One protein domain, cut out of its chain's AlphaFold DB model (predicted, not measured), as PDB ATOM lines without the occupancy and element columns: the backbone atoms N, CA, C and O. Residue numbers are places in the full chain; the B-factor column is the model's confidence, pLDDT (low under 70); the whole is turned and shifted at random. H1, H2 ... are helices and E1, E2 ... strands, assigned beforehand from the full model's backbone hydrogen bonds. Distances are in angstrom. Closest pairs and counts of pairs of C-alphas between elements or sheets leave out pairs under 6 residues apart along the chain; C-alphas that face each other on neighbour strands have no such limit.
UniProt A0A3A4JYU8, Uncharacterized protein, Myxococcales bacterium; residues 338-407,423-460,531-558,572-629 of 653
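This is residues 338 to 407, 423 to 460, 531 to 558 and 572 to 629 of the 653 residues of an uncharacterized protein of Myxococcales bacterium (UniProt A0A3A4JYU8). One twisted antiparallel sheet of eight strands curls into a loose, partly closed barrel; its edge strands E4 and E5 come near each other, and residues 454 to 455 pair with E5. The long hairpin E1 and E2 runs on to one end with short E7 beside E1, while H2 and H4 pack on the sheet with H3 beside them, and H1 lies by E3. The printed part has 194 residues, with the order E1 E2 E3 H1 E4 E5 E6 E7 E8 H2 H3 H4, four named helices and eight named strands. The class is mixed, helices and strands, and the sheet is branched at E1. The whole is compact, with a radius of gyration of the C-alphas of 17.0 A and spans of 53 by 38 by 32 A.

Find C-alpha 343 at (105.071, -25.790, 32.401); from there E1, residues 343 to 358, runs 41.8 A to C-alpha 358 at (101.462, -62.624, 12.935). E2, residues 362 to 378, comes back over 45.8 A, and E3, residues 387 to 401, measures 37.3 A. E4 is residues 435 to 440, 17.1 A; E5 is residues 531 to 540, 25.4 A; E6 is residues 546 to 558, 33.3 A. E7 is residues 574 to 577, 9.6 A, and E8 is residues 585 to 590, 16.9 A. Among the helices, H1 is residues 426 to 431, 8.9 A, and H2 is residues 597 to 605, 10.9 A. H3 is residues 607 to 610, 4.8 A, and H4 is residues 625 to 628, 6.4 A, ending at C-alpha 628, (94.162, -38.044, 30.262).

Begin at E1, which has E2 on one side and E7 and E8 on the other side, in staggered pairing: E8 beside residues 345 to 350, E7 beside residues 353 to 356. E1, E2 and E3 form a meander, each strand the antiparallel neighbour of the one before. Look at N 347 and O 372, 2.8 A, in the hairpin E1 and E2, and at N 369 and O 398, 2.8 A, in the hairpin E2 and E3. E1 bends by 53 degrees at residue 354, E2 by 59 degrees at residue 375 and E3 by 69 degrees at residue 395. E3 and E4 are antiparallel, with N 390 and O 437 at 2.8 A. On the other side of E1, N 348 and O 587 of E8 are 2.9 A apart, and N 354 and O 576 of E7 are 2.9 A apart. E8 and E6 follow with N 551 and O 586 at 2.8 A, and the hairpin E5 and E6 with N 536 and O 550 at 2.8 A. The closest C-alphas of edge strands E4 and E5, those of Trp 437 and Arg 532, are 7.5 A apart. H2 is on the sheet at a height of 8.4 A, over E2, slantwise to it at 50 degrees on the local plane; its closest C-alpha pair with E3 is Cys 597 and Cys 395, 4.7 A. H4 is on the sheet at a height of 8.1 A and touches H2, closest C-alphas Gly 604 and Ile 628, 5.0 A. H3 is not on the sheet; it touches H2 only at the corner, and only just touches H4, with 3 pairs of C-alphas within 8 A. H1, on the opposite face from H4, is on the sheet at a height of 5.4 A, over none of its strands; the closest C-alphas of H1 and E3 are those of Thr 429 and Tyr 394, 5.6 A. In H1 and H2 every O i to N i+4 pair is within hydrogen-bond range; H3 and H4 are too short for one.

The two C-alphas farthest apart, those of Leu 360 and Gln 543, are 55.3 A from each other. Three cuts break the printed part: C-alphas 407 and 423 are 25.7 A apart, 460 and 531 are 6.6 A, 558 and 572 are 9.5 A. Of the links that are printed whole, H3 to H4 is long, with 14 residues. The mean pLDDT of the printed part is 78.6; 49 residues are under 70, among them residues 572 to 583 and 606 to 626.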
ATOM      1  N   SER A 338     104.841 -17.224  24.380       79.88
ATOM      2  CA  SER A 338     105.531 -18.469  24.758       79.88
ATOM      3  C   SER A 338     105.155 -18.919  26.176       79.88
ATOM      4  O   SER A 338     104.806 -20.081  26.405       79.88
ATOM      5  N   TYR A 339     105.117 -17.971  27.120       83.38
ATOM      6  CA  TYR A 339     104.896 -18.220  28.541       83.38
ATOM      7  C   TYR A 339     103.556 -18.905  28.832       83.38
ATOM      8  O   TYR A 339     103.416 -19.644  29.807       83.38
ATOM      9  N   LYS A 340     102.551 -18.721  27.967       89.31
ATOM     10  CA  LYS A 340     101.238 -19.361  28.138       89.31
ATOM     11  C   LYS A 340     101.323 -20.883  28.040       89.31
ATOM     12  O   LYS A 340     100.502 -21.562  28.658       89.31
ATOM     13  N   PHE A 341     102.283 -21.415  27.290       91.56
ATOM     14  CA  PHE A 341     102.491 -22.852  27.125       91.56
ATOM     15  C   PHE A 341     103.430 -23.445  28.170       91.56
ATOM     16  O   PHE A 341     103.282 -24.609  28.508       91.56
ATOM     17  N   VAL A 342     104.363 -22.664  28.711       91.62
ATOM     18  CA  VAL A 342     105.412 -23.181  29.597       91.62
ATOM     19  C   VAL A 342     104.841 -23.875  30.834       91.62
ATOM     20  O   VAL A 342     103.931 -23.353  31.485       91.62
ATOM     21  N   GLY A 343     105.372 -25.049  31.173       93.25
ATOM     22  CA  GLY A 343     105.071 -25.790  32.401       93.25
ATOM     23  C   GLY A 343     105.058 -27.306  32.216       93.25
ATOM     24  O   GLY A 343     105.381 -27.817  31.143       93.25
ATOM     25  N   VAL A 344     104.660 -28.019  33.269       94.50
ATOM     26  CA  VAL A 344     104.463 -29.475  33.234       94.50
ATOM     27  C   VAL A 344     103.038 -29.822  32.805       94.50
ATOM     28  O   VAL A 344     102.071 -29.142  33.160       94.50
ATOM     29  N   TYR A 345     102.909 -30.887  32.018       95.31
ATOM     30  CA  TYR A 345     101.652 -31.412  31.508       95.31
ATOM     31  C   TYR A 345     101.611 -32.924  31.673       95.31
ATOM     32  O   TYR A 345     102.576 -33.620  31.367       95.31
ATOM     33  N   ALA A 346     100.465 -33.443  32.091       93.31
ATOM     34  CA  ALA A 346     100.163 -34.851  31.933       93.31
ATOM     35  C   ALA A 346      99.516 -35.056  30.563       93.31
ATOM     36  O   ALA A 346      98.706 -34.233  30.121       93.31
ATOM     37  N   ALA A 347      99.874 -36.136  29.880       93.12
ATOM     38  CA  ALA A 347      99.410 -36.381  28.530       93.12
ATOM     39  C   ALA A 347      99.047 -37.833  28.282       93.12
ATOM     40  O   ALA A 347      99.574 -38.748  28.914       93.12
ATOM     41  N   ILE A 348      98.190 -38.009  27.286       90.12
ATOM     42  CA  ILE A 348      97.944 -39.285  26.640       90.12
ATOM     43  C   ILE A 348      98.125 -39.135  25.131       90.12
ATOM     44  O   ILE A 348      97.522 -38.249  24.519       90.12
ATOM     45  N   ASN A 349      98.925 -40.027  24.554       89.31
ATOM     46  CA  ASN A 349      99.032 -40.256  23.121       89.31
ATOM     47  C   ASN A 349      98.449 -41.633  22.817       89.31
ATOM     48  O   ASN A 349      98.873 -42.638  23.379       89.31
ATOM     49  N   ASP A 350      97.485 -41.675  21.913       84.81
ATOM     50  CA  ASP A 350      96.845 -42.899  21.454       84.81
ATOM     51  C   ASP A 350      97.136 -43.057  19.958       84.81
ATOM     52  O   ASP A 350      96.955 -42.117  19.179       84.81
ATOM     53  N   SER A 351      97.651 -44.220  19.560       81.75
ATOM     54  CA  SER A 351      97.948 -44.572  18.171       81.75
ATOM     55  C   SER A 351      97.345 -45.921  17.796       81.75
ATOM     56  O   SER A 351      97.722 -46.962  18.328       81.75
ATOM     57  N   THR A 352      96.456 -45.924  16.803       78.25
ATOM     58  CA  THR A 352      95.764 -47.130  16.324       78.25
ATOM     59  C   THR A 352      96.398 -47.681  15.046       78.25
ATOM     60  O   THR A 352      96.579 -46.934  14.079       78.25
ATOM     61  N   PHE A 353      96.655 -48.989  14.972       74.44
ATOM     62  CA  PHE A 353      97.240 -49.644  13.791       74.44
ATOM     63  C   PHE A 353      96.769 -51.089  13.612       74.44
ATOM     64  O   PHE A 353      96.329 -51.744  14.551       74.44
ATOM     65  N   THR A 354      96.906 -51.597  12.389       75.12
ATOM     66  CA  THR A 354      96.709 -53.007  12.047       75.12
ATOM     67  C   THR A 354      98.066 -53.648  11.792       75.12
ATOM     68  O   THR A 354      98.723 -53.343  10.801       75.12
ATOM     69  N   ASN A 355      98.488 -54.578  12.639       71.19
ATOM     70  CA  ASN A 355      99.698 -55.356  12.402       71.19
ATOM     71  C   ASN A 355      99.356 -56.637  11.648       71.19
ATOM     72  O   ASN A 355      98.592 -57.462  12.147       71.19
ATOM     73  N   CYS A 356      99.933 -56.821  10.461       70.56
ATOM     74  CA  CYS A 356      99.772 -58.039   9.670       70.56
ATOM     75  C   CYS A 356     101.058 -58.875   9.647       70.56
ATOM     76  O   CYS A 356     102.152 -58.340   9.767       70.56
ATOM     77  N   GLY A 357     100.933 -60.187   9.453       66.38
ATOM     78  CA  GLY A 357     102.037 -61.149   9.420       66.38
ATOM     79  C   GLY A 357     102.156 -62.032  10.666       66.38
ATOM     80  O   GLY A 357     102.918 -62.994  10.635       66.38
ATOM     81  N   PHE A 358     101.390 -61.785  11.736       65.50
ATOM     82  CA  PHE A 358     101.462 -62.624  12.935       65.50
ATOM     83  C   PHE A 358     100.988 -64.063  12.662       65.50
ATOM     84  O   PHE A 358      99.939 -64.259  12.032       65.50
ATOM     85  N   PRO A 359     101.681 -65.096  13.178       59.34
ATOM     86  CA  PRO A 359     101.223 -66.473  13.083       59.34
ATOM     87  C   PRO A 359      99.851 -66.618  13.718       59.34
ATOM     88  O   PRO A 359      99.573 -66.007  14.747       59.34
ATOM     89  N   LEU A 360      99.022 -67.488  13.142       62.81
ATOM     90  CA  LEU A 360      97.687 -67.855  13.633       62.81
ATOM     91  C   LEU A 360      96.618 -66.751  13.524       62.81
ATOM     92  O   LEU A 360      95.465 -67.086  13.273       62.81
ATOM     93  N   VAL A 361      96.985 -65.475  13.664       63.12
ATOM     94  CA  VAL A 361      96.049 -64.333  13.646       63.12
ATOM     95  C   VAL A 361      96.040 -63.620  12.284       63.12
ATOM     96  O   VAL A 361      95.025 -63.052  11.894       63.12
ATOM     97  N   ASN A 362      97.126 -63.727  11.507       70.44
ATOM     98  CA  ASN A 362      97.377 -63.028  10.242       70.44
ATOM     99  C   ASN A 362      97.397 -61.503  10.389       70.44
ATOM    100  O   ASN A 362      98.462 -60.924  10.250       70.44
ATOM    101  N   CYS A 363      96.274 -60.859  10.698       70.81
ATOM    102  CA  CYS A 363      96.215 -59.428  10.978       70.81
ATOM    103  C   CYS A 363      95.497 -59.175  12.299       70.81
ATOM    104  O   CYS A 363      94.473 -59.793  12.583       70.81
ATOM    105  N   GLN A 364      96.036 -58.251  13.081       71.50
ATOM    106  CA  GLN A 364      95.522 -57.884  14.386       71.50
ATOM    107  C   GLN A 364      95.442 -56.372  14.483       71.50
ATOM    108  O   GLN A 364      96.428 -55.670  14.252       71.50
ATOM    109  N   ASP A 365      94.256 -55.892  14.822       74.12
ATOM    110  CA  ASP A 365      94.036 -54.485  15.066       74.12
ATOM    111  C   ASP A 365      94.322 -54.168  16.531       74.12
ATOM    112  O   ASP A 365      93.746 -54.771  17.445       74.12
ATOM    113  N   SER A 366      95.223 -53.219  16.739       74.25
ATOM    114  CA  SER A 366      95.715 -52.852  18.053       74.25
ATOM    115  C   SER A 366      95.729 -51.342  18.235       74.25
ATOM    116  O   SER A 366      95.774 -50.548  17.290       74.25
ATOM    117  N   VAL A 367      95.702 -50.962  19.499       76.94
ATOM    118  CA  VAL A 367      95.902 -49.607  19.963       76.94
ATOM    119  C   VAL A 367      97.149 -49.571  20.825       76.94
ATOM    120  O   VAL A 367      97.403 -50.489  21.606       76.94
ATOM    121  N   ASN A 368      97.938 -48.523  20.653       81.62
ATOM    122  CA  ASN A 368      99.064 -48.221  21.503       81.62
ATOM    123  C   ASN A 368      98.763 -46.953  22.294       81.62
ATOM    124  O   ASN A 368      98.506 -45.900  21.712       81.62
ATOM    125  N   ILE A 369      98.769 -47.096  23.611       85.19
ATOM    126  CA  ILE A 369      98.388 -46.073  24.566       85.19
ATOM    127  C   ILE A 369      99.641 -45.682  25.333       85.19
ATOM    128  O   ILE A 369     100.225 -46.477  26.071       85.19
ATOM    129  N   HIS A 370     100.040 -44.428  25.182       90.31
ATOM    130  CA  HIS A 370     101.150 -43.836  25.906       90.31
ATOM    131  C   HIS A 370     100.621 -42.785  26.856       90.31
ATOM    132  O   HIS A 370     100.036 -41.797  26.423       90.31
ATOM    133  N   HIS A 371     100.884 -42.954  28.143       91.81
ATOM    134  CA  HIS A 371     100.772 -41.858  29.092       91.81
ATOM    135  C   HIS A 371     102.147 -41.236  29.277       91.81
ATOM    136  O   HIS A 371     103.129 -41.947  29.519       91.81
ATOM    137  N   LEU A 372     102.220 -39.914  29.148       94.38
ATOM    138  CA  LEU A 372     103.479 -39.182  29.148       94.38
ATOM    139  C   LEU A 372     103.445 -37.997  30.106       94.38
ATOM    140  O   LEU A 372     102.429 -37.312  30.231       94.38
ATOM    141  N   LEU A 373     104.595 -37.713  30.712       95.69
ATOM    142  CA  LEU A 373     104.857 -36.469  31.426       95.69
ATOM    143  C   LEU A 373     105.576 -35.507  30.480       95.69
ATOM    144  O   LEU A 373     106.727 -35.739  30.111       95.69
ATOM    145  N   PHE A 374     104.920 -34.416  30.104       96.06
ATOM    146  CA  PHE A 374     105.497 -33.383  29.254       96.06
ATOM    147  C   PHE A 374     106.037 -32.209  30.066       96.06
ATOM    148  O   PHE A 374     105.370 -31.710  30.970       96.06
ATOM    149  N   LYS A 375     107.218 -31.722  29.694       95.50
ATOM    150  CA  LYS A 375     107.708 -30.384  30.001       95.50
ATOM    151  C   LYS A 375     107.624 -29.566  28.728       95.50
ATOM    152  O   LYS A 375     108.260 -29.903  27.732       95.50
ATOM    153  N   ILE A 376     106.871 -28.478  28.785       94.81
ATOM    154  CA  ILE A 376     106.840 -27.486  27.721       94.81
ATOM    155  C   ILE A 376     107.688 -26.289  28.150       94.81
ATOM    156  O   ILE A 376     107.490 -25.754  29.243       94.81
ATOM    157  N   TYR A 377     108.644 -25.889  27.316       91.44
ATOM    158  CA  TYR A 377     109.604 -24.823  27.610       91.44
ATOM    159  C   TYR A 377     109.988 -24.044  26.349       91.44
ATOM    160  O   TYR A 377     109.676 -24.463  25.237       91.44
ATOM    161  N   GLN A 378     110.623 -22.886  26.519       86.69
ATOM    162  CA  GLN A 378     111.122 -22.098  25.393       86.69
ATOM    163  C   GLN A 378     112.486 -22.632  24.948       86.69
ATOM    164  O   GLN A 378     113.357 -22.884  25.786       86.69
ATOM    165  N   GLY A 379     112.654 -22.820  23.637       79.00
ATOM    166  CA  GLY A 379     113.921 -23.241  23.040       79.00
ATOM    167  C   GLY A 379     115.046 -22.248  23.338       79.00
ATOM    168  O   GLY A 379     114.803 -21.069  23.596       79.00
ATOM    169  N   LYS A 380     116.294 -22.726  23.339       72.19
ATOM    170  CA  LYS A 380     117.473 -21.874  23.581       72.19
ATOM    171  C   LYS A 380     117.915 -21.175  22.291       72.19
ATOM    172  O   LYS A 380     117.644 -21.669  21.195       72.19
ATOM    173  N   ASP A 381     118.659 -20.074  22.425       51.72
ATOM    174  CA  ASP A 381     119.283 -19.352  21.307       51.72
ATOM    175  C   ASP A 381     119.934 -20.328  20.302       51.72
ATOM    176  O   ASP A 381     120.900 -21.028  20.621       51.72
ATOM    177  N   GLY A 382     119.406 -20.372  19.074       53.00
ATOM    178  CA  GLY A 382     119.841 -21.288  18.006       53.00
ATOM    179  C   GLY A 382     118.817 -22.352  17.587       53.00
ATOM    180  O   GLY A 382     118.857 -22.788  16.437       53.00
ATOM    181  N   GLU A 383     117.855 -22.688  18.450       56.81
ATOM    182  CA  GLU A 383     116.641 -23.471  18.121       56.81
ATOM    183  C   GLU A 383     115.464 -22.559  17.702       56.81
ATOM    184  O   GLU A 383     114.379 -23.017  17.335       56.81
ATOM    185  N   GLY A 384     115.722 -21.246  17.691       58.25
ATOM    186  CA  GLY A 384     114.779 -20.171  17.413       58.25
ATOM    187  C   GLY A 384     114.186 -19.638  18.712       58.25
ATOM    188  O   GLY A 384     113.429 -20.341  19.366       58.25
ATOM    189  N   ASP A 385     114.490 -18.384  19.051       61.12
ATOM    190  CA  ASP A 385     114.038 -17.705  20.282       61.12
ATOM    191  C   ASP A 385     112.489 -17.636  20.401       61.12
ATOM    192  O   ASP A 385     111.945 -17.363  21.468       61.12
ATOM    193  N   ASP A 386     111.777 -17.966  19.314       75.81
ATOM    194  CA  ASP A 386     110.316 -18.058  19.193       75.81
ATOM    195  C   ASP A 386     109.786 -19.513  19.098       75.81
ATOM    196  O   ASP A 386     108.642 -19.732  18.692       75.81
ATOM    197  N   THR A 387     110.589 -20.528  19.424       84.56
ATOM    198  CA  THR A 387     110.180 -21.942  19.383       84.56
ATOM    199  C   THR A 387     109.805 -22.443  20.778       84.56
ATOM    200  O   THR A 387     110.543 -22.260  21.746       84.56
ATOM    201  N   ILE A 388     108.662 -23.120  20.882       89.56
ATOM    202  CA  ILE A 388     108.271 -23.885  22.065       89.56
ATOM    203  C   ILE A 388     108.630 -25.350  21.863       89.56
ATOM    204  O   ILE A 388     108.283 -25.947  20.845       89.56
ATOM    205  N   VAL A 389     109.274 -25.924  22.869       91.06
ATOM    206  CA  VAL A 389     109.714 -27.312  22.901       91.06
ATOM    207  C   VAL A 389     108.820 -28.114  23.834       91.06
ATOM    208  O   VAL A 389     108.534 -27.691  24.953       91.06
ATOM    209  N   PHE A 390     108.392 -29.283  23.378       94.00
ATOM    210  CA  PHE A 390     107.629 -30.273  24.123       94.00
ATOM    211  C   PHE A 390     108.530 -31.488  24.344       94.00
ATOM    212  O   PHE A 390     108.656 -32.316  23.445       94.00
ATOM    213  N   ASP A 391     109.105 -31.629  25.535       93.38
ATOM    214  CA  ASP A 391     109.803 -32.857  25.929       93.38
ATOM    215  C   ASP A 391     108.836 -33.741  26.713       93.38
ATOM    216  O   ASP A 391     108.300 -33.315  27.729       93.38
ATOM    217  N   GLY A 392     108.581 -34.958  26.250       94.00
ATOM    218  CA  GLY A 392     107.682 -35.937  26.850       94.00
ATOM    219  C   GLY A 392     108.447 -37.153  27.355       94.00
ATOM    220  O   GLY A 392     109.183 -37.783  26.609       94.00
ATOM    221  N   LYS A 393     108.261 -37.541  28.614       93.81
ATOM    222  CA  LYS A 393     108.771 -38.806  29.150       93.81
ATOM    223  C   LYS A 393     107.654 -39.838  29.167       93.81
ATOM    224  O   LYS A 393     106.595 -39.578  29.733       93.81
ATOM    225  N   TYR A 394     107.908 -41.015  28.602       91.88
ATOM    226  CA  TYR A 394     107.012 -42.164  28.718       91.88
ATOM    227  C   TYR A 394     106.895 -42.606  30.175       91.88
ATOM    228  O   TYR A 394     107.887 -42.969  30.810       91.88
ATOM    229  N   CYS A 395     105.670 -42.590  30.686       91.12
ATOM    230  CA  CYS A 395     105.349 -43.027  32.038       91.12
ATOM    231  C   CYS A 395     104.736 -44.420  32.019       91.12
ATOM    232  O   CYS A 395     105.214 -45.322  32.701       91.12
ATOM    233  N   HIS A 396     103.739 -44.604  31.159       89.25
ATOM    234  CA  HIS A 396     103.058 -45.870  30.966       89.25
ATOM    235  C   HIS A 396     102.865 -46.121  29.473       89.25
ATOM    236  O   HIS A 396     102.513 -45.207  28.726       89.25
ATOM    237  N   HIS A 397     103.113 -47.350  29.040       87.69
ATOM    238  CA  HIS A 397     102.960 -47.778  27.658       87.69
ATOM    239  C   HIS A 397     102.202 -49.093  27.679       87.69
ATOM    240  O   HIS A 397     102.662 -50.069  28.264       87.69
ATOM    241  N   GLU A 398     101.047 -49.106  27.036       81.88
ATOM    242  CA  GLU A 398     100.231 -50.296  26.910       81.88
ATOM    243  C   GLU A 398      99.839 -50.518  25.460       81.88
ATOM    244  O   GLU A 398      99.552 -49.580  24.713       81.88
ATOM    245  N   MET A 399      99.808 -51.786  25.069       77.00
ATOM    246  CA  MET A 399      99.255 -52.202  23.797       77.00
ATOM    247  C   MET A 399      98.065 -53.110  24.036       77.00
ATOM    248  O   MET A 399      98.181 -54.148  24.686       77.00
ATOM    249  N   ALA A 400      96.931 -52.739  23.458       71.69
ATOM    250  CA  ALA A 400      95.698 -53.490  23.585       71.69
ATOM    251  C   ALA A 400      95.118 -53.834  22.218       71.69
ATOM    252  O   ALA A 400      95.371 -53.161  21.219       71.69
ATOM    253  N   ASN A 401      94.334 -54.906  22.170       70.00
ATOM    254  CA  ASN A 401      93.588 -55.279  20.974       70.00
ATOM    255  C   ASN A 401      92.210 -54.632  21.003       70.00
ATOM    256  O   ASN A 401      91.625 -54.461  22.074       70.00
ATOM    257  N   PHE A 402      91.662 -54.320  19.831       67.56
ATOM    258  CA  PHE A 402      90.264 -53.905  19.784       67.56
ATOM    259  C   PHE A 402      89.339 -55.030  20.236       67.56
ATOM    260  O   PHE A 402      89.560 -56.204  19.933       67.56
ATOM    261  N   ALA A 403      88.265 -54.649  20.931       59.81
ATOM    262  CA  ALA A 403      87.225 -55.597  21.298       59.81
ATOM    263  C   ALA A 403      86.591 -56.203  20.034       59.81
ATOM    264  O   ALA A 403      86.194 -55.447  19.140       59.81
ATOM    265  N   PRO A 404      86.461 -57.544  19.957       51.97
ATOM    266  CA  PRO A 404      85.855 -58.207  18.806       51.97
ATOM    267  C   PRO A 404      84.362 -57.876  18.651       51.97
ATOM    268  O   PRO A 404      83.846 -57.946  17.538       51.97
ATOM    269  N   ASP A 405      83.683 -57.480  19.736       53.38
ATOM    270  CA  ASP A 405      82.289 -57.033  19.731       53.38
ATOM    271  C   ASP A 405      82.111 -55.780  20.621       53.38
ATOM    272  O   ASP A 405      82.223 -55.875  21.847       53.38
ATOM    273  N   PRO A 406      81.851 -54.590  20.043       50.81
ATOM    274  CA  PRO A 406      81.616 -53.371  20.815       50.81
ATOM    275  C   PRO A 406      80.266 -53.356  21.559       50.81
ATOM    276  O   PRO A 406      80.103 -52.548  22.479       50.81
ATOM    277  N   GLU A 407      79.310 -54.220  21.196       47.34
ATOM    278  CA  GLU A 407      77.955 -54.260  21.767       47.34
ATOM    279  C   GLU A 407      77.830 -55.212  22.967       47.34
ATOM    280  O   GLU A 407      76.964 -55.009  23.823       47.34
ATOM    281  N   VAL A 423     102.810 -57.073  26.048       81.88
ATOM    282  CA  VAL A 423     102.975 -56.436  27.344       81.88
ATOM    283  C   VAL A 423     104.322 -55.731  27.329       81.88
ATOM    284  O   VAL A 423     105.359 -56.338  27.044       81.88
ATOM    285  N   VAL A 424     104.294 -54.439  27.624       85.38
ATOM    286  CA  VAL A 424     105.486 -53.603  27.694       85.38
ATOM    287  C   VAL A 424     105.919 -53.530  29.162       85.38
ATOM    288  O   VAL A 424     105.173 -52.989  29.979       85.38
ATOM    289  N   PRO A 425     107.076 -54.099  29.544       81.81
ATOM    290  CA  PRO A 425     107.541 -54.031  30.924       81.81
ATOM    291  C   PRO A 425     107.895 -52.587  31.297       81.81
ATOM    292  O   PRO A 425     108.307 -51.802  30.451       81.81
ATOM    293  N   LYS A 426     107.792 -52.219  32.574       80.56
ATOM    294  CA  LYS A 426     108.120 -50.854  33.025       80.56
ATOM    295  C   LYS A 426     109.595 -50.501  32.793       80.56
ATOM    296  O   LYS A 426     109.914 -49.371  32.429       80.56
ATOM    297  N   ARG A 427     110.489 -51.485  32.873       77.81
ATOM    298  CA  ARG A 427     111.874 -51.367  32.407       77.81
ATOM    299  C   ARG A 427     111.987 -50.811  30.981       77.81
ATOM    300  O   ARG A 427     112.831 -49.961  30.742       77.81
ATOM    301  N   TYR A 428     111.098 -51.182  30.062       84.00
ATOM    302  CA  TYR A 428     111.062 -50.595  28.720       84.00
ATOM    303  C   TYR A 428     110.869 -49.075  28.796       84.00
ATOM    304  O   TYR A 428     111.674 -48.322  28.256       84.00
ATOM    305  N   THR A 429     109.828 -48.598  29.492       83.19
ATOM    306  CA  THR A 429     109.473 -47.165  29.518       83.19
ATOM    307  C   THR A 429     110.511 -46.311  30.239       83.19
ATOM    308  O   THR A 429     110.762 -45.174  29.833       83.19
ATOM    309  N   LEU A 430     111.182 -46.867  31.253       80.81
ATOM    310  CA  LEU A 430     112.289 -46.200  31.941       80.81
ATOM    311  C   LEU A 430     113.447 -45.862  30.992       80.81
ATOM    312  O   LEU A 430     114.034 -44.789  31.134       80.81
ATOM    313  N   HIS A 431     113.719 -46.718  30.007       79.69
ATOM    314  CA  HIS A 431     114.850 -46.583  29.086       79.69
ATOM    315  C   HIS A 431     114.513 -45.883  27.758       79.69
ATOM    316  O   HIS A 431     115.420 -45.615  26.971       79.69
ATOM    317  N   VAL A 432     113.243 -45.559  27.484       81.50
ATOM    318  CA  VAL A 432     112.883 -44.714  26.329       81.50
ATOM    319  C   VAL A 432     113.290 -43.265  26.613       81.50
ATOM    320  O   VAL A 432     112.972 -42.730  27.681       81.50
ATOM    321  N   HIS A 433     113.976 -42.630  25.659       81.12
ATOM    322  CA  HIS A 433     114.364 -41.219  25.737       81.12
ATOM    323  C   HIS A 433     113.156 -40.280  25.706       81.12
ATOM    324  O   HIS A 433     111.999 -40.706  25.637       81.12
ATOM    325  N   PHE A 434     113.420 -38.977  25.785       86.81
ATOM    326  CA  PHE A 434     112.373 -37.992  25.583       86.81
ATOM    327  C   PHE A 434     111.736 -38.149  24.203       86.81
ATOM    328  O   PHE A 434     112.409 -38.288  23.187       86.81
ATOM    329  N   HIS A 435     110.417 -38.096  24.179       85.94
ATOM    330  CA  HIS A 435     109.638 -37.681  23.031       85.94
ATOM    331  C   HIS A 435     109.846 -36.178  22.851       85.94
ATOM    332  O   HIS A 435     109.648 -35.452  23.814       85.94
ATOM    333  N   HIS A 436     110.191 -35.679  21.667       88.06
ATOM    334  CA  HIS A 436     110.465 -34.250  21.485       88.06
ATOM    335  C   HIS A 436     109.619 -33.661  20.355       88.06
ATOM    336  O   HIS A 436     109.613 -34.203  19.265       88.06
ATOM    337  N   TRP A 437     108.908 -32.556  20.568       91.50
ATOM    338  CA  TRP A 437     108.293 -31.787  19.476       91.50
ATOM    339  C   TRP A 437     108.668 -30.318  19.574       91.50
ATOM    340  O   TRP A 437     108.632 -29.740  20.656       91.50
ATOM    341  N   ASN A 438     108.901 -29.693  18.427       90.50
ATOM    342  CA  ASN A 438     109.059 -28.254  18.306       90.50
ATOM    343  C   ASN A 438     107.815 -27.615  17.698       90.50
ATOM    344  O   ASN A 438     107.173 -28.151  16.787       90.50
ATOM    345  N   LEU A 439     107.499 -26.425  18.192       90.06
ATOM    346  CA  LEU A 439     106.402 -25.593  17.732       90.06
ATOM    347  C   LEU A 439     106.887 -24.148  17.575       90.06
ATOM    348  O   LEU A 439     107.038 -23.446  18.578       90.06
ATOM    349  N   PRO A 440     107.088 -23.664  16.340       87.38
ATOM    350  CA  PRO A 440     107.326 -22.250  16.097       87.38
ATOM    351  C   PRO A 440     106.088 -21.440  16.500       87.38
ATOM    352  O   PRO A 440     104.991 -21.675  15.992       87.38
ATOM    353  N   LEU A 441     106.232 -20.444  17.377       83.25
ATOM    354  CA  LEU A 441     105.108 -19.592  17.792       83.25
ATOM    355  C   LEU A 441     104.509 -18.802  16.628       83.25
ATOM    356  O   LEU A 441     103.323 -18.476  16.657       83.25
ATOM    357  N   SER A 442     105.292 -18.556  15.573       82.56
ATOM    358  CA  SER A 442     104.810 -17.977  14.315       82.56
ATOM    359  C   SER A 442     103.667 -18.768  13.679       82.56
ATOM    360  O   SER A 442     102.868 -18.195  12.934       82.56
ATOM    361  N   ASP A 443     103.576 -20.066  13.972       81.56
ATOM    362  CA  ASP A 443     102.554 -20.956  13.426       81.56
ATOM    363  C   ASP A 443     101.249 -20.888  14.238       81.56
ATOM    364  O   ASP A 443     100.207 -21.388  13.803       81.56
ATOM    365  N   ILE A 444     101.265 -20.207  15.390       80.62
ATOM    366  CA  ILE A 444     100.102 -19.997  16.248       80.62
ATOM    367  C   ILE A 444      99.522 -18.608  15.981       80.62
ATOM    368  O   ILE A 444      99.981 -17.593  16.495       80.62
ATOM    369  N   ALA A 445      98.436 -18.551  15.207       70.62
ATOM    370  CA  ALA A 445      97.802 -17.275  14.864       70.62
ATOM    371  C   ALA A 445      97.245 -16.511  16.085       70.62
ATOM    372  O   ALA A 445      97.199 -15.280  16.071       70.62
ATOM    373  N   ARG A 446      96.757 -17.230  17.109       79.44
ATOM    374  CA  ARG A 446      96.216 -16.656  18.352       79.44
ATOM    375  C   ARG A 446      96.085 -17.711  19.452       79.44
ATOM    376  O   ARG A 446      95.532 -18.778  19.206       79.44
ATOM    377  N   ILE A 447      96.503 -17.373  20.673       85.50
ATOM    378  CA  ILE A 447      96.335 -18.221  21.863       85.50
ATOM    379  C   ILE A 447      95.077 -17.778  22.617       85.50
ATOM    380  O   ILE A 447      95.080 -16.775  23.333       85.50
ATOM    381  N   GLU A 448      93.987 -18.515  22.432       85.81
ATOM    382  CA  GLU A 448      92.710 -18.313  23.120       85.81
ATOM    383  C   GLU A 448      91.993 -19.650  23.348       85.81
ATOM    384  O   GLU A 448      92.412 -20.682  22.822       85.81
ATOM    385  N   ASN A 449      90.908 -19.646  24.128       84.69
ATOM    386  CA  ASN A 449      90.040 -20.819  24.239       84.69
ATOM    387  C   ASN A 449      89.537 -21.219  22.849       84.69
ATOM    388  O   ASN A 449      88.969 -20.387  22.143       84.69
ATOM    389  N   SER A 450      89.680 -22.498  22.494       83.06
ATOM    390  CA  SER A 450      89.357 -23.004  21.151       83.06
ATOM    391  C   SER A 450      90.145 -22.299  20.039       83.06
ATOM    392  O   SER A 450      89.561 -21.878  19.038       83.06
ATOM    393  N   SER A 451      91.464 -22.163  20.216       82.19
ATOM    394  CA  SER A 451      92.345 -21.591  19.191       82.19
ATOM    395  C   SER A 451      92.246 -22.360  17.865       82.19
ATOM    396  O   SER A 451      91.876 -23.542  17.854       82.19
ATOM    397  N   PRO A 452      92.640 -21.742  16.736       84.38
ATOM    398  CA  PRO A 452      92.904 -22.480  15.506       84.38
ATOM    399  C   PRO A 452      93.907 -23.622  15.727       84.38
ATOM    400  O   PRO A 452      94.730 -23.568  16.647       84.38
ATOM    401  N   GLU A 453      93.821 -24.645  14.875       90.00
ATOM    402  CA  GLU A 453      94.767 -25.760  14.871       90.00
ATOM    403  C   GLU A 453      96.151 -25.310  14.367       90.00
ATOM    404  O   GLU A 453      96.246 -24.527  13.419       90.00
ATOM    405  N   PHE A 454      97.208 -25.855  14.963       91.31
ATOM    406  CA  PHE A 454      98.609 -25.692  14.576       91.31
ATOM    407  C   PHE A 454      99.296 -27.060  14.502       91.31
ATOM    408  O   PHE A 454      98.775 -28.057  15.009       91.31
ATOM    409  N   TRP A 455     100.451 -27.125  13.843       92.25
ATOM    410  CA  TRP A 455     101.232 -28.354  13.711       92.25
ATOM    411  C   TRP A 455     102.521 -28.259  14.513       92.25
ATOM    412  O   TRP A 455     103.182 -27.227  14.479       92.25
ATOM    413  N   THR A 456     102.888 -29.348  15.182       92.62
ATOM    414  CA  THR A 456     104.275 -29.558  15.599       92.62
ATOM    415  C   THR A 456     105.129 -29.976  14.403       92.62
ATOM    416  O   THR A 456     104.615 -30.381  13.348       92.62
ATOM    417  N   ASP A 457     106.444 -29.924  14.577       90.06
ATOM    418  CA  ASP A 457     107.384 -30.579  13.678       90.06
ATOM    419  C   ASP A 457     107.231 -32.113  13.674       90.06
ATOM    420  O   ASP A 457     106.428 -32.710  14.403       90.06
ATOM    421  N   TRP A 458     107.976 -32.746  12.766       86.56
ATOM    422  CA  TRP A 458     108.119 -34.194  12.718       86.56
ATOM    423  C   TRP A 458     109.245 -34.631  13.645       86.56
ATOM    424  O   TRP A 458     110.398 -34.270  13.417       86.56
ATOM    425  N   TYR A 459     108.912 -35.485  14.604       84.12
ATOM    426  CA  TYR A 459     109.860 -36.081  15.528       84.12
ATOM    427  C   TYR A 459     110.185 -37.526  15.159       84.12
ATOM    428  O   TYR A 459     109.259 -38.341  15.093       84.12
ATOM    429  N   PRO A 460     111.461 -37.869  14.930       82.62
ATOM    430  CA  PRO A 460     111.914 -39.248  14.879       82.62
ATOM    431  C   PRO A 460     112.180 -39.785  16.289       82.62
ATOM    432  O   PRO A 460     113.109 -39.368  16.970       82.62
ATOM    433  N   GLN A 531     106.620 -38.975  14.242       86.88
ATOM    434  CA  GLN A 531     105.369 -38.477  14.801       86.88
ATOM    435  C   GLN A 531     105.271 -36.962  14.703       86.88
ATOM    436  O   GLN A 531     106.225 -36.250  15.001       86.88
ATOM    437  N   ARG A 532     104.088 -36.459  14.363       90.44
ATOM    438  CA  ARG A 532     103.724 -35.050  14.545       90.44
ATOM    439  C   ARG A 532     102.285 -34.922  15.006       90.44
ATOM    440  O   ARG A 532     101.454 -35.780  14.701       90.44
ATOM    441  N   ALA A 533     101.968 -33.822  15.667       91.00
ATOM    442  CA  ALA A 533     100.633 -33.546  16.163       91.00
ATOM    443  C   ALA A 533     100.026 -32.315  15.486       91.00
ATOM    444  O   ALA A 533     100.666 -31.269  15.377       91.00
ATOM    445  N   ARG A 534      98.754 -32.416  15.087       91.56
ATOM    446  CA  ARG A 534      97.914 -31.258  14.766       91.56
ATOM    447  C   ARG A 534      97.111 -30.885  15.998       91.56
ATOM    448  O   ARG A 534      96.097 -31.525  16.265       91.56
ATOM    449  N   MET A 535      97.568 -29.900  16.760       92.19
ATOM    450  CA  MET A 535      96.998 -29.533  18.056       92.19
ATOM    451  C   MET A 535      96.181 -28.243  18.002       92.19
ATOM    452  O   MET A 535      96.310 -27.441  17.086       92.19
ATOM    453  N   ARG A 536      95.357 -28.018  19.025       91.19
ATOM    454  CA  ARG A 536      94.687 -26.750  19.325       91.19
ATOM    455  C   ARG A 536      94.621 -26.522  20.833       91.19
ATOM    456  O   ARG A 536      94.536 -27.479  21.608       91.19
ATOM    457  N   VAL A 537      94.564 -25.257  21.242       92.06
ATOM    458  CA  VAL A 537      94.257 -24.867  22.621       92.06
ATOM    459  C   VAL A 537      92.772 -25.059  22.871       92.06
ATOM    460  O   VAL A 537      91.927 -24.403  22.264       92.06
ATOM    461  N   VAL A 538      92.447 -25.965  23.786       90.50
ATOM    462  CA  VAL A 538      91.065 -26.235  24.189       90.50
ATOM    463  C   VAL A 538      90.640 -25.264  25.278       90.50
ATOM    464  O   VAL A 538      89.571 -24.661  25.181       90.50
ATOM    465  N   LYS A 539      91.490 -25.083  26.294       90.12
ATOM    466  CA  LYS A 539      91.168 -24.291  27.482       90.12
ATOM    467  C   LYS A 539      92.393 -23.557  28.012       90.12
ATOM    468  O   LYS A 539      93.470 -24.143  28.111       90.12
ATOM    469  N   LEU A 540      92.193 -22.302  28.392       90.94
ATOM    470  CA  LEU A 540      93.087 -21.500  29.211       90.94
ATOM    471  C   LEU A 540      92.647 -21.559  30.684       90.94
ATOM    472  O   LEU A 540      91.458 -21.720  30.971       90.94
ATOM    473  N   ASP A 541      93.591 -21.428  31.608       87.69
ATOM    474  CA  ASP A 541      93.308 -21.241  33.031       87.69
ATOM    475  C   ASP A 541      92.897 -19.791  33.352       87.69
ATOM    476  O   ASP A 541      92.793 -18.927  32.473       87.69
ATOM    477  N   ALA A 542      92.628 -19.515  34.630       87.12
ATOM    478  CA  ALA A 542      92.217 -18.188  35.091       87.12
ATOM    479  C   ALA A 542      93.309 -17.116  34.898       87.12
ATOM    480  O   ALA A 542      93.001 -15.925  34.865       87.12
ATOM    481  N   GLN A 543      94.566 -17.536  34.758       84.75
ATOM    482  CA  GLN A 543      95.737 -16.698  34.524       84.75
ATOM    483  C   GLN A 543      96.020 -16.517  33.023       84.75
ATOM    484  O   GLN A 543      96.963 -15.820  32.655       84.75
ATOM    485  N   GLY A 544      95.200 -17.105  32.144       88.00
ATOM    486  CA  GLY A 544      95.356 -17.010  30.695       88.00
ATOM    487  C   GLY A 544      96.449 -17.914  30.121       88.00
ATOM    488  O   GLY A 544      96.822 -17.735  28.959       88.00
ATOM    489  N   ARG A 545      96.956 -18.884  30.892       90.25
ATOM    490  CA  ARG A 545      97.898 -19.905  30.413       90.25
ATOM    491  C   ARG A 545      97.139 -21.084  29.824       90.25
ATOM    492  O   ARG A 545      96.017 -21.382  30.218       90.25
ATOM    493  N   VAL A 546      97.760 -21.797  28.895       92.12
ATOM    494  CA  VAL A 546      97.218 -23.011  28.282       92.12
ATOM    495  C   VAL A 546      97.046 -24.084  29.347       92.12
ATOM    496  O   VAL A 546      98.028 -24.595  29.874       92.12
ATOM    497  N   ASN A 547      95.799 -24.441  29.646       92.44
ATOM    498  CA  ASN A 547      95.466 -25.525  30.564       92.44
ATOM    499  C   ASN A 547      95.288 -26.853  29.825       92.44
ATOM    500  O   ASN A 547      95.686 -27.892  30.334       92.44
ATOM    501  N   LYS A 548      94.675 -26.836  28.634       92.31
ATOM    502  CA  LYS A 548      94.364 -28.055  27.873       92.31
ATOM    503  C   LYS A 548      94.687 -27.912  26.397       92.31
ATOM    504  O   LYS A 548      94.275 -26.936  25.762       92.31
ATOM    505  N   LEU A 549      95.343 -28.933  25.861       92.44
ATOM    506  CA  LEU A 549      95.620 -29.114  24.441       92.44
ATOM    507  C   LEU A 549      94.981 -30.412  23.961       92.44
ATOM    508  O   LEU A 549      95.023 -31.430  24.647       92.44
ATOM    509  N   GLN A 550      94.442 -30.378  22.750       90.19
ATOM    510  CA  GLN A 550      93.977 -31.568  22.049       90.19
ATOM    511  C   GLN A 550      94.523 -31.537  20.636       90.19
ATOM    512  O   GLN A 550      94.497 -30.487  19.997       90.19
ATOM    513  N   GLY A 551      94.938 -32.685  20.126       87.94
ATOM    514  CA  GLY A 551      95.331 -32.817  18.742       87.94
ATOM    515  C   GLY A 551      95.126 -34.204  18.174       87.94
ATOM    516  O   GLY A 551      94.753 -35.141  18.878       87.94
ATOM    517  N   LEU A 552      95.379 -34.305  16.877       87.62
ATOM    518  CA  LEU A 552      95.425 -35.559  16.138       87.62
ATOM    519  C   LEU A 552      96.877 -35.899  15.840       87.62
ATOM    520  O   LEU A 552      97.653 -35.021  15.457       87.62
ATOM    521  N   LEU A 553      97.230 -37.163  16.030       86.00
ATOM    522  CA  LEU A 553      98.571 -37.674  15.802       86.00
ATOM    523  C   LEU A 553      98.682 -38.237  14.395       86.00
ATOM    524  O   LEU A 553      97.844 -39.013  13.938       86.00
ATOM    525  N   GLN A 554      99.757 -37.855  13.718       85.88
ATOM    526  CA  GLN A 554     100.203 -38.513  12.509       85.88
ATOM    527  C   GLN A 554     101.492 -39.259  12.826       85.88
ATOM    528  O   GLN A 554     102.497 -38.629  13.147       85.88
ATOM    529  N   THR A 555     101.442 -40.581  12.684       80.88
ATOM    530  CA  THR A 555     102.554 -41.482  12.978       80.88
ATOM    531  C   THR A 555     102.860 -42.330  11.752       80.88
ATOM    532  O   THR A 555     101.974 -43.002  11.229       80.88
ATOM    533  N   ASP A 556     104.116 -42.322  11.321       79.81
ATOM    534  CA  ASP A 556     104.687 -43.373  10.482       79.81
ATOM    535  C   ASP A 556     105.569 -44.231  11.385       79.81
ATOM    536  O   ASP A 556     106.351 -43.676  12.145       79.81
ATOM    537  N   ASN A 557     105.467 -45.556  11.351       78.31
ATOM    538  CA  ASN A 557     106.281 -46.391  12.227       78.31
ATOM    539  C   ASN A 557     106.774 -47.665  11.503       78.31
ATOM    540  O   ASN A 557     106.181 -48.132  10.529       78.31
ATOM    541  N   GLU A 558     107.936 -48.140  11.925       78.81
ATOM    542  CA  GLU A 558     108.684 -49.295  11.447       78.81
ATOM    543  C   GLU A 558     109.158 -50.084  12.672       78.81
ATOM    544  O   GLU A 558     109.606 -49.495  13.654       78.81
ATOM    545  N   ASP A 572     108.814 -60.231  11.022       66.81
ATOM    546  CA  ASP A 572     108.702 -58.795  10.816       66.81
ATOM    547  C   ASP A 572     107.259 -58.500  10.386       66.81
ATOM    548  O   ASP A 572     106.911 -58.710   9.213       66.81
ATOM    549  N   PRO A 573     106.359 -58.115  11.316       65.75
ATOM    550  CA  PRO A 573     105.010 -57.756  10.930       65.75
ATOM    551  C   PRO A 573     105.065 -56.544   9.998       65.75
ATOM    552  O   PRO A 573     105.879 -55.642  10.166       65.75
ATOM    553  N   THR A 574     104.172 -56.498   9.013       65.38
ATOM    554  CA  THR A 574     103.969 -55.292   8.205       65.38
ATOM    555  C   THR A 574     102.874 -54.456   8.871       65.38
ATOM    556  O   THR A 574     101.700 -54.856   8.809       65.38
ATOM    557  N   PRO A 575     103.210 -53.329   9.526       61.16
ATOM    558  CA  PRO A 575     102.204 -52.454  10.102       61.16
ATOM    559  C   PRO A 575     101.459 -51.718   8.984       61.16
ATOM    560  O   PRO A 575     102.046 -51.079   8.112       61.16
ATOM    561  N   ASN A 576     100.135 -51.795   9.018       63.50
ATOM    562  CA  ASN A 576      99.233 -50.984   8.220       63.50
ATOM    563  C   ASN A 576      98.534 -50.006   9.165       63.50
ATOM    564  O   ASN A 576      97.606 -50.369   9.885       63.50
ATOM    565  N   TYR A 577      98.982 -48.753   9.179       61.06
ATOM    566  CA  TYR A 577      98.320 -47.714   9.963       61.06
ATOM    567  C   TYR A 577      96.913 -47.480   9.424       61.06
ATOM    568  O   TYR A 577      96.699 -47.396   8.207       61.06
ATOM    569  N   TYR A 578      95.944 -47.343  10.329       53.84
ATOM    570  CA  TYR A 578      94.627 -46.890   9.921       53.84
ATOM    571  C   TYR A 578      94.779 -45.515   9.274       53.84
ATOM    572  O   TYR A 578      95.280 -44.576   9.883       53.84
ATOM    573  N   LYS A 579      94.296 -45.371   8.034       45.69
ATOM    574  CA  LYS A 579      94.190 -44.056   7.372       45.69
ATOM    575  C   LYS A 579      93.265 -43.091   8.120       45.69
ATOM    576  O   LYS A 579      93.204 -41.920   7.763       45.69
ATOM    577  N   ASP A 580      92.534 -43.591   9.108       49.06
ATOM    578  CA  ASP A 580      91.631 -42.845   9.969       49.06
ATOM    579  C   ASP A 580      92.440 -42.162  11.088       49.06
ATOM    580  O   ASP A 580      92.387 -42.538  12.256       49.06
ATOM    581  N   TRP A 581      93.231 -41.152  10.706       49.09
ATOM    582  CA  TRP A 581      93.996 -40.269  11.605       49.09
ATOM    583  C   TRP A 581      93.116 -39.582  12.664       49.09
ATOM    584  O   TRP A 581      93.628 -39.046  13.637       49.09
ATOM    585  N   GLU A 582      91.788 -39.634  12.523       52.28
ATOM    586  CA  GLU A 582      90.829 -39.201  13.545       52.28
ATOM    587  C   GLU A 582      90.810 -40.103  14.794       52.28
ATOM    588  O   GLU A 582      90.178 -39.753  15.792       52.28
ATOM    589  N   ARG A 583      91.480 -41.263  14.763       64.94
ATOM    590  CA  ARG A 583      91.546 -42.205  15.894       64.94
ATOM    591  C   ARG A 583      92.848 -42.157  16.673       64.94
ATOM    592  O   ARG A 583      92.864 -42.626  17.801       64.94
ATOM    593  N   SER A 584      93.904 -41.598  16.089       79.00
ATOM    594  CA  SER A 584      95.163 -41.379  16.795       79.00
ATOM    595  C   SER A 584      95.183 -39.940  17.290       79.00
ATOM    596  O   SER A 584      95.105 -39.004  16.495       79.00
ATOM    597  N   TYR A 585      95.217 -39.739  18.600       84.38
ATOM    598  CA  TYR A 585      95.054 -38.419  19.197       84.38
ATOM    599  C   TYR A 585      96.045 -38.196  20.325       84.38
ATOM    600  O   TYR A 585      96.590 -39.122  20.914       84.38
ATOM    601  N   VAL A 586      96.233 -36.923  20.638       89.69
ATOM    602  CA  VAL A 586      97.033 -36.462  21.761       89.69
ATOM    603  C   VAL A 586      96.199 -35.506  22.595       89.69
ATOM    604  O   VAL A 586      95.510 -34.629  22.067       89.69
ATOM    605  N   ARG A 587      96.228 -35.690  23.910       91.06
ATOM    606  CA  ARG A 587      95.589 -34.798  24.881       91.06
ATOM    607  C   ARG A 587      96.614 -34.448  25.942       91.06
ATOM    608  O   ARG A 587      97.238 -35.348  26.488       91.06
ATOM    609  N   LEU A 588      96.761 -33.160  26.240       93.56
ATOM    610  CA  LEU A 588      97.600 -32.674  27.333       93.56
ATOM    611  C   LEU A 588      96.749 -31.835  28.280       93.56
ATOM    612  O   LEU A 588      95.979 -30.979  27.835       93.56
ATOM    613  N   VAL A 589      96.931 -32.046  29.578       92.25
ATOM    614  CA  VAL A 589      96.388 -31.203  30.645       92.25
ATOM    615  C   VAL A 589      97.536 -30.696  31.502       92.25
ATOM    616  O   VAL A 589      98.447 -31.446  31.845       92.25
ATOM    617  N   ARG A 590      97.519 -29.402  31.810       92.00
ATOM    618  CA  ARG A 590      98.520 -28.774  32.661       92.00
ATOM    619  C   ARG A 590      98.483 -29.426  34.040       92.00
ATOM    620  O   ARG A 590      97.416 -29.627  34.613       92.00
ATOM    621  N   ALA A 591      99.660 -29.745  34.550       88.12
ATOM    622  CA  ALA A 591      99.866 -30.460  35.793       88.12
ATOM    623  C   ALA A 591     100.720 -29.632  36.767       88.12
ATOM    624  O   ALA A 591     101.371 -28.670  36.349       88.12
ATOM    625  N   PRO A 592     100.730 -29.990  38.063       86.56
ATOM    626  CA  PRO A 592     101.705 -29.462  39.006       86.56
ATOM    627  C   PRO A 592     103.147 -29.743  38.560       86.56
ATOM    628  O   PRO A 592     103.452 -30.816  38.045       86.56
ATOM    629  N   ASP A 593     104.053 -28.805  38.822       85.12
ATOM    630  CA  ASP A 593     105.471 -28.916  38.448       85.12
ATOM    631  C   ASP A 593     106.178 -30.121  39.095       85.12
ATOM    632  O   ASP A 593     107.122 -30.680  38.543       85.12
ATOM    633  N   ASN A 594     105.710 -30.558  40.265       81.69
ATOM    634  CA  ASN A 594     106.236 -31.724  40.971       81.69
ATOM    635  C   ASN A 594     105.620 -33.059  40.519       81.69
ATOM    636  O   ASN A 594     105.899 -34.076  41.154       81.69
ATOM    637  N   MET A 595     104.794 -33.073  39.465       86.31
ATOM    638  CA  MET A 595     104.164 -34.297  38.979       86.31
ATOM    639  C   MET A 595     105.205 -35.304  38.472       86.31
ATOM    640  O   MET A 595     106.180 -34.952  37.804       86.31
ATOM    641  N   THR A 596     104.980 -36.576  38.790       87.88
ATOM    642  CA  THR A 596     105.825 -37.713  38.416       87.88
ATOM    643  C   THR A 596     105.072 -38.677  37.505       87.88
ATOM    644  O   THR A 596     103.846 -38.624  37.385       87.88
ATOM    645  N   CYS A 597     105.778 -39.632  36.900       89.25
ATOM    646  CA  CYS A 597     105.118 -40.676  36.122       89.25
ATOM    647  C   CYS A 597     104.185 -41.566  36.951       89.25
ATOM    648  O   CYS A 597     103.190 -42.056  36.423       89.25
ATOM    649  N   LYS A 598     104.451 -41.730  38.252       85.06
ATOM    650  CA  LYS A 598     103.567 -42.491  39.140       85.06
ATOM    651  C   LYS A 598     102.249 -41.756  39.407       85.06
ATOM    652  O   LYS A 598     101.203 -42.390  39.482       85.06
ATOM    653  N   ASP A 599     102.288 -40.426  39.486       83.19
ATOM    654  CA  ASP A 599     101.073 -39.609  39.580       83.19
ATOM    655  C   ASP A 599     100.236 -39.722  38.298       83.19
ATOM    656  O   ASP A 599      99.010 -39.771  38.353       83.19
ATOM    657  N   ILE A 600     100.894 -39.811  37.136       85.50
ATOM    658  CA  ILE A 600     100.214 -40.014  35.851       85.50
ATOM    659  C   ILE A 600      99.560 -41.392  35.778       85.50
ATOM    660  O   ILE A 600      98.421 -41.485  35.328       85.50
ATOM    661  N   GLU A 601     100.243 -42.446  36.228       82.31
ATOM    662  CA  GLU A 601      99.649 -43.785  36.336       82.31
ATOM    663  C   GLU A 601      98.381 -43.738  37.211       82.31
ATOM    664  O   GLU A 601      97.323 -44.213  36.796       82.31
ATOM    665  N   ALA A 602      98.436 -43.066  38.366       78.38
ATOM    666  CA  ALA A 602      97.274 -42.907  39.237       78.38
ATOM    667  C   ALA A 602      96.138 -42.082  38.597       78.38
ATOM    668  O   ALA A 602      94.969 -42.415  38.771       78.38
ATOM    669  N   TRP A 603      96.443 -41.012  37.858       75.25
ATOM    670  CA  TRP A 603      95.421 -40.137  37.260       75.25
ATOM    671  C   TRP A 603      94.812 -40.660  35.958       75.25
ATOM    672  O   TRP A 603      93.624 -40.450  35.718       75.25
ATOM    673  N   GLY A 604      95.632 -41.237  35.082       73.38
ATOM    674  CA  GLY A 604      95.263 -41.552  33.700       73.38
ATOM    675  C   GLY A 604      95.014 -43.034  33.429       73.38
ATOM    676  O   GLY A 604      94.287 -43.356  32.491       73.38
ATOM    677  N   VAL A 605      95.588 -43.923  34.249       72.62
ATOM    678  CA  VAL A 605      95.556 -45.379  34.026       72.62
ATOM    679  C   VAL A 605      94.650 -46.084  35.033       72.62
ATOM    680  O   VAL A 605      93.930 -47.011  34.666       72.62
ATOM    681  N   ASP A 606      94.664 -45.659  36.299       69.19
ATOM    682  CA  ASP A 606      93.867 -46.297  37.346       69.19
ATOM    683  C   ASP A 606      92.360 -46.172  37.071       69.19
ATOM    684  O   ASP A 606      91.763 -45.092  37.128       69.19
ATOM    685  N   VAL A 607      91.734 -47.321  36.809       64.88
ATOM    686  CA  VAL A 607      90.307 -47.462  36.508       64.88
ATOM    687  C   VAL A 607      89.433 -46.877  37.622       64.88
ATOM    688  O   VAL A 607      88.360 -46.341  37.333       64.88
ATOM    689  N   GLU A 608      89.880 -46.923  38.881       66.00
ATOM    690  CA  GLU A 608      89.140 -46.355  40.012       66.00
ATOM    691  C   GLU A 608      89.019 -44.825  39.906       66.00
ATOM    692  O   GLU A 608      87.959 -44.260  40.197       66.00
ATOM    693  N   ASN A 609      90.062 -44.167  39.392       63.38
ATOM    694  CA  ASN A 609      90.117 -42.715  39.188       63.38
ATOM    695  C   ASN A 609      89.523 -42.276  37.840       63.38
ATOM    696  O   ASN A 609      89.117 -41.124  37.664       63.38
ATOM    697  N   CYS A 610      89.411 -43.213  36.904       61.19
ATOM    698  CA  CYS A 610      89.014 -42.980  35.524       61.19
ATOM    699  C   CYS A 610      87.490 -42.886  35.273       61.19
ATOM    700  O   CYS A 610      87.045 -42.506  34.186       61.19
ATOM    701  N   GLY A 611      86.652 -43.164  36.278       54.81
ATOM    702  CA  GLY A 611      85.191 -43.174  36.121       54.81
ATOM    703  C   GLY A 611      84.699 -44.338  35.246       54.81
ATOM    704  O   GLY A 611      85.468 -45.196  34.869       54.81
ATOM    705  N   GLY A 612      83.396 -44.446  34.964       50.62
ATOM    706  CA  GLY A 612      82.820 -45.646  34.323       50.62
ATOM    707  C   GLY A 612      82.719 -45.636  32.789       50.62
ATOM    708  O   GLY A 612      82.341 -46.658  32.221       50.62
ATOM    709  N   ASP A 613      83.002 -44.518  32.112       51.16
ATOM    710  CA  ASP A 613      82.902 -44.416  30.643       51.16
ATOM    711  C   ASP A 613      84.218 -43.922  30.032       51.16
ATOM    712  O   ASP A 613      84.408 -42.755  29.692       51.16
ATOM    713  N   ILE A 614      85.160 -44.857  29.973       51.94
ATOM    714  CA  ILE A 614      86.602 -44.606  29.944       51.94
ATOM    715  C   ILE A 614      87.178 -44.580  28.510       51.94
ATOM    716  O   ILE A 614      88.378 -44.465  28.281       51.94
ATOM    717  N   ASN A 615      86.290 -44.636  27.514       49.56
ATOM    718  CA  ASN A 615      86.621 -44.568  26.084       49.56
ATOM    719  C   ASN A 615      85.794 -43.496  25.357       49.56
ATOM    720  O   ASN A 615      85.710 -43.483  24.123       49.56
ATOM    721  N   ALA A 616      85.124 -42.611  26.106       48.75
ATOM    722  CA  ALA A 616      84.356 -41.525  25.523       48.75
ATOM    723  C   ALA A 616      85.312 -40.539  24.836       48.75
ATOM    724  O   ALA A 616      85.975 -39.723  25.468       48.75
ATOM    725  N   ARG A 617      85.344 -40.588  23.498       50.09
ATOM    726  CA  ARG A 617      86.087 -39.641  22.641       50.09
ATOM    727  C   ARG A 617      85.713 -38.177  22.907       50.09
ATOM    728  O   ARG A 617      86.465 -37.268  22.563       50.09
ATOM    729  N   VAL A 618      84.531 -37.950  23.483       52.78
ATOM    730  CA  VAL A 618      84.069 -36.641  23.943       52.78
ATOM    731  C   VAL A 618      84.427 -36.503  25.413       52.78
ATOM    732  O   VAL A 618      83.752 -37.031  26.291       52.78
ATOM    733  N   VAL A 619      85.501 -35.770  25.650       59.66
ATOM    734  CA  VAL A 619      85.984 -35.457  26.986       59.66
ATOM    735  C   VAL A 619      85.354 -34.151  27.449       59.66
ATOM    736  O   VAL A 619      85.295 -33.187  26.684       59.66
ATOM    737  N   ASP A 620      84.920 -34.102  28.705       63.84
ATOM    738  CA  ASP A 620      84.497 -32.859  29.341       63.84
ATOM    739  C   ASP A 620      85.719 -31.925  29.513       63.84
ATOM    740  O   ASP A 620      86.632 -32.241  30.286       63.84
ATOM    741  N   PRO A 621      85.787 -30.776  28.807       62.62
ATOM    742  CA  PRO A 621      86.914 -29.854  28.915       62.62
ATOM    743  C   PRO A 621      87.017 -29.210  30.305       62.62
ATOM    744  O   PRO A 621      88.041 -28.594  30.613       62.62
ATOM    745  N   ASP A 622      86.013 -29.370  31.168       69.88
ATOM    746  CA  ASP A 622      86.012 -28.861  32.534       69.88
ATOM    747  C   ASP A 622      86.486 -29.881  33.573       69.88
ATOM    748  O   ASP A 622      86.797 -29.483  34.693       69.88
ATOM    749  N   LYS A 623      86.652 -31.157  33.203       67.75
ATOM    750  CA  LYS A 623      87.176 -32.203  34.094       67.75
ATOM    751  C   LYS A 623      88.595 -32.593  33.702       67.75
ATOM    752  O   LYS A 623      88.853 -32.980  32.563       67.75
ATOM    753  N   ASP A 624      89.533 -32.429  34.627       64.56
ATOM    754  CA  ASP A 624      90.959 -32.680  34.376       64.56
ATOM    755  C   ASP A 624      91.284 -34.179  34.412       64.56
ATOM    756  O   ASP A 624      91.960 -34.672  33.513       64.56
ATOM    757  N   THR A 625      90.705 -34.927  35.358       62.56
ATOM    758  CA  THR A 625      90.935 -36.376  35.515       62.56
ATOM    759  C   THR A 625      90.488 -37.178  34.294       62.56
ATOM    760  O   THR A 625      91.218 -38.029  33.802       62.56
ATOM    761  N   THR A 626      89.344 -36.840  33.695       68.12
ATOM    762  CA  THR A 626      88.875 -37.509  32.468       68.12
ATOM    763  C   THR A 626      89.711 -37.158  31.233       68.12
ATOM    764  O   THR A 626      89.560 -37.784  30.185       68.12
ATOM    765  N   TYR A 627      90.563 -36.128  31.309       73.25
ATOM    766  CA  TYR A 627      91.245 -35.583  30.138       73.25
ATOM    767  C   TYR A 627      92.407 -36.424  29.644       73.25
ATOM    768  O   TYR A 627      92.618 -36.501  28.434       73.25
ATOM    769  N   ILE A 628      93.091 -37.091  30.563       77.44
ATOM    770  CA  ILE A 628      94.162 -38.044  30.262       77.44
ATOM    771  C   ILE A 628      93.778 -39.485  30.580       77.44
ATOM    772  O   ILE A 628      94.541 -40.389  30.286       77.44
ATOM    773  N   CYS A 629      92.594 -39.689  31.151       76.31
ATOM    774  CA  CYS A 629      92.071 -41.007  31.435       76.31
ATOM    775  C   CYS A 629      91.798 -41.807  30.151       76.31
ATOM    776  O   CYS A 629      91.188 -41.291  29.196       76.31
TER     777      CYS A 629